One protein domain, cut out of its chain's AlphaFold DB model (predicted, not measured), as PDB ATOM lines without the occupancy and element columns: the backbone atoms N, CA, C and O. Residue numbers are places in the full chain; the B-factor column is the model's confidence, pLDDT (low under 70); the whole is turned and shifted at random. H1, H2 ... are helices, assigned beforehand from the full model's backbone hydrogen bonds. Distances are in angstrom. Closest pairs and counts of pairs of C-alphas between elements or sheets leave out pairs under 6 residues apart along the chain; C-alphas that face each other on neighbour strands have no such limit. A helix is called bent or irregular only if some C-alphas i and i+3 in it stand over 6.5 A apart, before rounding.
ATOM      1  N   THR A 194     142.048 118.060 123.779       84.19
ATOM      2  CA  THR A 194     141.924 118.656 122.446       84.19
ATOM      3  C   THR A 194     143.089 118.223 121.566       84.19
ATOM      4  O   THR A 194     142.952 118.124 120.346       84.19
ATOM      5  N   ASN A 195     144.242 117.963 122.184       77.81
ATOM      6  CA  ASN A 195     145.465 117.561 121.500       77.81
ATOM      7  C   ASN A 195     145.597 116.027 121.335       77.81
ATOM      8  O   ASN A 195     146.440 115.578 120.556       77.81
ATOM      9  N   GLY A 196     144.751 115.236 122.003       83.81
ATOM     10  CA  GLY A 196     144.657 113.783 121.874       83.81
ATOM     11  C   GLY A 196     145.785 113.011 122.562       83.81
ATOM     12  O   GLY A 196     146.063 111.874 122.172       83.81
ATOM     13  N   ASN A 197     146.475 113.610 123.536       79.62
ATOM     14  CA  ASN A 197     147.631 112.995 124.193       79.62
ATOM     15  C   ASN A 197     147.256 112.080 125.378       79.62
ATOM     16  O   ASN A 197     148.138 111.479 125.998       79.62
ATOM     17  N   GLY A 198     145.962 111.941 125.685       81.88
ATOM     18  CA  GLY A 198     145.447 111.089 126.756       81.88
ATOM     19  C   GLY A 198     145.546 111.696 128.159       81.88
ATOM     20  O   GLY A 198     145.288 110.989 129.142       81.88
ATOM     21  N   SER A 199     145.898 112.977 128.254       85.94
ATOM     22  CA  SER A 199     146.036 113.761 129.481       85.94
ATOM     23  C   SER A 199     145.413 115.144 129.286       85.94
ATOM     24  O   SER A 199     145.043 115.508 128.178       85.94
ATOM     25  N   LEU A 200     145.240 115.899 130.371       83.44
ATOM     26  CA  LEU A 200     144.670 117.245 130.303       83.44
ATOM     27  C   LEU A 200     145.607 118.273 130.914       83.44
ATOM     28  O   LEU A 200     146.047 118.105 132.052       83.44
ATOM     29  N   ASP A 201     145.860 119.360 130.199       86.19
ATOM     30  CA  ASP A 201     146.553 120.515 130.764       86.19
ATOM     31  C   ASP A 201     145.604 121.444 131.556       86.19
ATOM     32  O   ASP A 201     144.379 121.269 131.608       86.19
ATOM     33  N   ALA A 202     146.177 122.444 132.235       81.44
ATOM     34  CA  ALA A 202     145.417 123.384 133.061       81.44
ATOM     35  C   ALA A 202     144.395 124.216 132.258       81.44
ATOM     36  O   ALA A 202     143.342 124.577 132.791       81.44
ATOM     37  N   GLY A 203     144.694 124.515 130.990       79.88
ATOM     38  CA  GLY A 203     143.802 125.229 130.080       79.88
ATOM     39  C   GLY A 203     142.632 124.356 129.628       79.88
ATOM     40  O   GLY A 203     141.486 124.806 129.657       79.88
ATOM     41  N   GLU A 204     142.895 123.093 129.298       82.00
ATOM     42  CA  GLU A 204     141.881 122.108 128.907       82.00
ATOM     43  C   GLU A 204     140.899 121.803 130.053       82.00
ATOM     44  O   GLU A 204     139.672 121.783 129.866       82.00
ATOM     45  N   LEU A 205     141.422 121.652 131.275       77.06
ATOM     46  CA  LEU A 205     140.614 121.463 132.482       77.06
ATOM     47  C   LEU A 205     139.852 122.725 132.904       77.06
ATOM     48  O   LEU A 205     138.824 122.612 133.576       77.06
ATOM     49  N   GLY A 206     140.328 123.911 132.517       76.38
ATOM     50  CA  GLY A 206     139.706 125.188 132.870       76.38
ATOM     51  C   GLY A 206     139.632 125.426 134.382       76.38
ATOM     52  O   GLY A 206     138.678 126.038 134.860       76.38
ATOM     53  N   MET A 207     140.600 124.903 135.140       73.88
ATOM     54  CA  MET A 207     140.638 125.005 136.601       73.88
ATOM     55  C   MET A 207     141.747 125.951 137.083       73.88
ATOM     56  O   MET A 207     142.748 126.128 136.387       73.88
ATOM     57  N   PRO A 208     141.625 126.536 138.291       79.25
ATOM     58  CA  PRO A 208     142.702 127.325 138.875       79.25
ATOM     59  C   PRO A 208     143.989 126.505 139.017       79.25
ATOM     60  O   PRO A 208     143.951 125.337 139.410       79.25
ATOM     61  N   LYS A 209     145.139 127.139 138.770       79.62
ATOM     62  CA  LYS A 209     146.458 126.484 138.798       79.62
ATOM     63  C   LYS A 209     146.767 125.814 140.143       79.62
ATOM     64  O   LYS A 209     147.357 124.741 140.178       79.62
ATOM     65  N   ASP A 210     146.278 126.381 141.243       81.19
ATOM     66  CA  ASP A 210     146.438 125.810 142.587       81.19
ATOM     67  C   ASP A 210     145.676 124.492 142.778       81.19
ATOM     68  O   ASP A 210     146.064 123.654 143.591       81.19
ATOM     69  N   VAL A 211     144.569 124.303 142.052       75.75
ATOM     70  CA  VAL A 211     143.802 123.050 142.045       75.75
ATOM     71  C   VAL A 211     144.469 122.041 141.117       75.75
ATOM     72  O   VAL A 211     144.604 120.878 141.488       75.75
ATOM     73  N   PHE A 212     144.953 122.503 139.963       82.69
ATOM     74  CA  PHE A 212     145.689 121.685 139.004       82.69
ATOM     75  C   PHE A 212     146.928 121.048 139.644       82.69
ATOM     76  O   PHE A 212     147.045 119.829 139.668       82.69
ATOM     77  N   ASN A 213     147.764 121.855 140.303       84.75
ATOM     78  CA  ASN A 213     148.981 121.397 140.981       84.75
ATOM     79  C   ASN A 213     148.713 120.416 142.140       84.75
ATOM     80  O   ASN A 213     149.620 119.746 142.621       84.75
ATOM     81  N   LYS A 214     147.478 120.341 142.658       82.56
ATOM     82  CA  LYS A 214     147.117 119.326 143.665       82.56
ATOM     83  C   LYS A 214     146.884 117.955 143.038       82.56
ATOM     84  O   LYS A 214     147.001 116.953 143.754       82.56
ATOM     85  N   ILE A 215     146.505 117.930 141.764       81.06
ATOM     86  CA  ILE A 215     146.165 116.737 140.993       81.06
ATOM     87  C   ILE A 215     147.389 116.247 140.215       81.06
ATOM     88  O   ILE A 215     147.661 115.054 140.282       81.06
ATOM     89  N   ASP A 216     148.116 117.158 139.567       86.25
ATOM     90  CA  ASP A 216     149.409 116.923 138.911       86.25
ATOM     91  C   ASP A 216     150.456 116.557 139.975       86.25
ATOM     92  O   ASP A 216     150.957 117.413 140.712       86.25
ATOM     93  N   LYS A 217     150.686 115.257 140.162       85.31
ATOM     94  CA  LYS A 217     151.545 114.731 141.231       85.31
ATOM     95  C   LYS A 217     152.992 114.638 140.807       85.31
ATOM     96  O   LYS A 217     153.861 114.732 141.676       85.31
ATOM     97  N   ASP A 218     153.242 114.404 139.528       84.56
ATOM     98  CA  ASP A 218     154.594 114.296 138.995       84.56
ATOM     99  C   ASP A 218     155.157 115.649 138.520       84.56
ATOM    100  O   ASP A 218     156.363 115.764 138.298       84.56
ATOM    101  N   GLY A 219     154.321 116.692 138.473       89.12
ATOM    102  CA  GLY A 219     154.702 118.061 138.143       89.12
ATOM    103  C   GLY A 219     154.999 118.252 136.659       89.12
ATOM    104  O   GLY A 219     155.714 119.194 136.301       89.12
ATOM    105  N   ASN A 220     154.515 117.352 135.801       86.81
ATOM    106  CA  ASN A 220     154.807 117.373 134.372       86.81
ATOM    107  C   ASN A 220     153.953 118.405 133.600       86.81
ATOM    108  O   ASN A 220     154.169 118.611 132.403       86.81
ATOM    109  N   GLY A 221     153.019 119.086 134.277       86.25
ATOM    110  CA  GLY A 221     152.144 120.091 133.678       86.25
ATOM    111  C   GLY A 221     150.943 119.510 132.930       86.25
ATOM    112  O   GLY A 221     150.234 120.259 132.255       86.25
ATOM    113  N   GLN A 222     150.696 118.209 133.052       89.00
ATOM    114  CA  GLN A 222     149.566 117.473 132.498       89.00
ATOM    115  C   GLN A 222     148.969 116.565 133.572       89.00
ATOM    116  O   GLN A 222     149.648 116.097 134.472       89.00
ATOM    117  N   VAL A 223     147.671 116.303 133.466       83.25
ATOM    118  CA  VAL A 223     146.952 115.426 134.384       83.25
ATOM    119  C   VAL A 223     146.431 114.223 133.608       83.25
ATOM    120  O   VAL A 223     145.487 114.325 132.819       83.25
ATOM    121  N   GLY A 224     147.060 113.071 133.831       81.88
ATOM    122  CA  GLY A 224     146.738 111.821 133.142       81.88
ATOM    123  C   GLY A 224     145.652 110.994 133.839       81.88
ATOM    124  O   GLY A 224     145.228 111.267 134.964       81.88
ATOM    125  N   ARG A 225     145.220 109.893 133.205       81.25
ATOM    126  CA  ARG A 225     144.209 108.964 133.766       81.25
ATOM    127  C   ARG A 225     144.502 108.511 135.196       81.25
ATOM    128  O   ARG A 225     143.573 108.383 135.990       81.25
ATOM    129  N   TYR A 226     145.763 108.224 135.509       80.62
ATOM    130  CA  TYR A 226     146.161 107.755 136.836       80.62
ATOM    131  C   TYR A 226     145.889 108.814 137.910       80.62
ATOM    132  O   TYR A 226     145.262 108.521 138.928       80.62
ATOM    133  N   GLU A 227     146.285 110.054 137.645       82.00
ATOM    134  CA  GLU A 227     146.119 111.188 138.553       82.00
ATOM    135  C   GLU A 227     144.654 111.599 138.671       82.00
ATOM    136  O   GLU A 227     144.167 111.817 139.780       82.00
ATOM    137  N   LEU A 228     143.909 111.578 137.559       78.44
ATOM    138  CA  LEU A 228     142.457 111.770 137.560       78.44
ATOM    139  C   LEU A 228     141.752 110.720 138.426       78.44
ATOM    140  O   LEU A 228     140.855 111.050 139.203       78.44
ATOM    141  N   ASN A 229     142.163 109.453 138.329       74.38
ATOM    142  CA  ASN A 229     141.579 108.367 139.113       74.38
ATOM    143  C   ASN A 229     141.927 108.503 140.601       74.38
ATOM    144  O   ASN A 229     141.049 108.390 141.460       74.38
ATOM    145  N   ALA A 230     143.188 108.814 140.910       75.94
ATOM    146  CA  ALA A 230     143.648 109.055 142.270       75.94
ATOM    147  C   ALA A 230     142.895 110.226 142.921       75.94
ATOM    148  O   ALA A 230     142.373 110.092 144.031       75.94
ATOM    149  N   ALA A 231     142.759 111.350 142.219       73.31
ATOM    150  CA  ALA A 231     142.062 112.519 142.739       73.31
ATOM    151  C   ALA A 231     140.528 112.340 142.790       73.31
ATOM    152  O   ALA A 231     139.905 112.837 143.733       73.31
ATOM    153  N   ALA A 232     139.918 111.564 141.884       69.94
ATOM    154  CA  ALA A 232     138.504 111.175 141.979       69.94
ATOM    155  C   ALA A 232     138.227 110.286 143.206       69.94
ATOM    156  O   ALA A 232     137.237 110.477 143.916       69.94
ATOM    157  N   ARG A 233     139.127 109.342 143.512       66.06
ATOM    158  CA  ARG A 233     139.026 108.480 144.705       66.06
ATOM    159  C   ARG A 233     139.276 109.239 146.006       66.06
ATOM    160  O   ARG A 233     138.635 108.939 147.010       66.06
ATOM    161  N   ALA A 234     140.145 110.247 145.978       63.97
ATOM    162  CA  ALA A 234     140.439 111.107 147.123       63.97
ATOM    163  C   ALA A 234     139.315 112.112 147.459       63.97
ATOM    164  O   ALA A 234     139.502 112.939 148.346       63.97
ATOM    165  N   ARG A 235     138.159 112.062 146.764       58.94
ATOM    166  CA  ARG A 235     137.071 113.061 146.854       58.94
ATOM    167  C   ARG A 235     137.581 114.504 146.685       58.94
ATOM    168  O   ARG A 235     137.065 115.419 147.318       58.94
ATOM    169  N   SER A 236     138.616 114.694 145.865       55.78
ATOM    170  CA  SER A 236     139.207 116.006 145.588       55.78
ATOM    171  C   SER A 236     138.383 116.770 144.541       55.78
ATOM    172  O   SER A 236     137.424 116.228 143.991       55.78
ATOM    173  N   ALA A 237     138.793 118.003 144.225       53.72
ATOM    174  CA  ALA A 237     138.168 118.969 143.306       53.72
ATOM    175  C   ALA A 237     137.739 118.421 141.923       53.72
ATOM    176  O   ALA A 237     136.945 119.038 141.218       53.72
ATOM    177  N   ILE A 238     138.219 117.235 141.537       57.41
ATOM    178  CA  ILE A 238     137.743 116.493 140.365       57.41
ATOM    179  C   ILE A 238     136.268 116.105 140.487       57.41
ATOM    180  O   ILE A 238     135.581 116.081 139.474       57.41
ATOM    181  N   ASN A 239     135.751 115.818 141.685       57.31
ATOM    182  CA  ASN A 239     134.334 115.479 141.844       57.31
ATOM    183  C   ASN A 239     133.421 116.646 141.429       57.31
ATOM    184  O   ASN A 239     132.409 116.407 140.772       57.31
ATOM    185  N   ASP A 240     133.821 117.884 141.728       59.09
ATOM    186  CA  ASP A 240     133.094 119.096 141.330       59.09
ATOM    187  C   ASP A 240     133.192 119.325 139.814       59.09
ATOM    188  O   ASP A 240     132.209 119.649 139.154       59.09
ATOM    189  N   LEU A 241     134.359 119.061 139.223       56.97
ATOM    190  CA  LEU A 241     134.581 119.125 137.775       56.97
ATOM    191  C   LEU A 241     133.788 118.067 137.000       56.97
ATOM    192  O   LEU A 241     133.162 118.376 135.986       56.97
ATOM    193  N   LEU A 242     133.767 116.830 137.494       54.97
ATOM    194  CA  LEU A 242     132.962 115.747 136.936       54.97
ATOM    195  C   LEU A 242     131.466 116.015 137.124       54.97
ATOM    196  O   LEU A 242     130.696 115.683 136.231       54.97
ATOM    197  N   GLY A 243     131.054 116.636 138.232       56.03
ATOM    198  CA  GLY A 243     129.673 117.077 138.446       56.03
ATOM    199  C   GLY A 243     129.242 118.178 137.473       56.03
ATOM    200  O   GLY A 243     128.141 118.121 136.933       56.03
ATOM    201  N   ASN A 244     130.132 119.130 137.180       52.44
ATOM    202  CA  ASN A 244     129.852 120.251 136.278       52.44
ATOM    203  C   ASN A 244     129.907 119.870 134.785       52.44
ATOM    204  O   ASN A 244     129.192 120.453 133.973       52.44
ATOM    205  N   ILE A 245     130.741 118.897 134.396       44.69
ATOM    206  CA  ILE A 245     130.903 118.461 132.990       44.69
ATOM    207  C   ILE A 245     129.916 117.338 132.604       44.69
ATOM    208  O   ILE A 245     129.603 117.151 131.416       44.69
ATOM    209  N   LEU A 246     129.414 116.600 133.598       40.69
ATOM    210  CA  LEU A 246     128.432 115.524 133.469       40.69
ATOM    211  C   LEU A 246     127.291 115.738 134.478       40.69
ATOM    212  O   LEU A 246     127.284 115.084 135.526       40.69
TER     213      LEU A 246
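Overview. This is residues 194 to 246 of the 258 residues of the protein "EF hand" of Candidatus Scalindua brodae (UniProt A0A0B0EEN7). Four short helices make a rounded, compact body: H3 and H4 meet at their link as an L, H2 stands about perpendicular to H3 at 90 degrees, and the four-residue H1 is near H2. A short antiparallel pairing of residues 199 to 200 with residues 223 to 224 ties the stretch before H1 to the loop between H2 and H3. The printed part has 53 residues with four named helices, in the order H1, H2, H3, H4 along the chain, and no named strand; the class is all helix. The whole is compact, with a radius of gyration of the C-alphas of 10.2 A, and spans 24 by 22 by 19 A along its three main axes.

Arrangement. The longest helix is H3, residues 225 to 233, with 9 residues. H2, residues 209 to 215, only just touches H3, with 3 pairs of C-alphas within 8 A. The closest C-alphas of the two, those of Ile 215 and Glu 227, are 6.1 A apart. The lines of H2 and H3 stand at 90 degrees, about perpendicular, and their centres are 12.8 A apart. H4, residues 238 to 245, touches H3 only at the corner by their link. The closest C-alphas there are those of Ala 232 and Ile 238, 5.6 A apart, and the lines of H3 and H4 are about perpendicular at 78 degrees. H1, residues 202 to 205, touches no helix; it is close to H2 but not clearly touching it, with the C-alphas of Ala 202 and Phe 212 the closest at 6.2 A. H1 and H3 are apart. H1 and H4 are only just apart, with closest C-alphas at 8.4 A, and H2 and H4 are only just apart at 8.4 A as well. Every O i to N i+4 pair is within hydrogen-bond range in H3 and H4, while in H2 this holds for 1 of 3 pairs, beside 3 of 4 O i to N i+3 pairs. H1 is too short for any O i to N i+4 pair, and its one O i to N i+3 pair is not within range.

Along the chain. H3 measures 12.1 A from its first to its last C-alpha, from Arg 225 at (144.209, 108.964, 133.766) to Arg 233 at (139.026, 108.480, 144.705). H4, from Ile 238 to Ile 245, is 10.2 A long and ends with C-alpha 245 at (130.903, 118.461, 132.990). H2 is 10.0 A long, from Lys 209 to Ile 215. H1 has four residues and is 5.2 A long; it begins with C-alpha 202 of Ala 202 at (145.417, 123.384, 133.061). No helix is bent or irregular.

Size, cuts and confidence. The two C-alphas farthest apart are those of Asn 195 and Arg 235, at 27.1 A, and the first and last printed C-alphas, of Thr 194 and Leu 246, are 17.7 A apart. The printed part has no cut; in the full chain of 258 residues it begins at residue 194 and ends at residue 246. The links from H1 to H2, with 3 residues, and from H3 to H4, with 4 residues, are tight. The link from H2 to H3, with 9 residues, is short, and no link is long. The mean pLDDT of the printed part is 74.5. The 15 residues from 232 to 246 are under 70, and the mean pLDDT of H4 is 55, against 81 for H2.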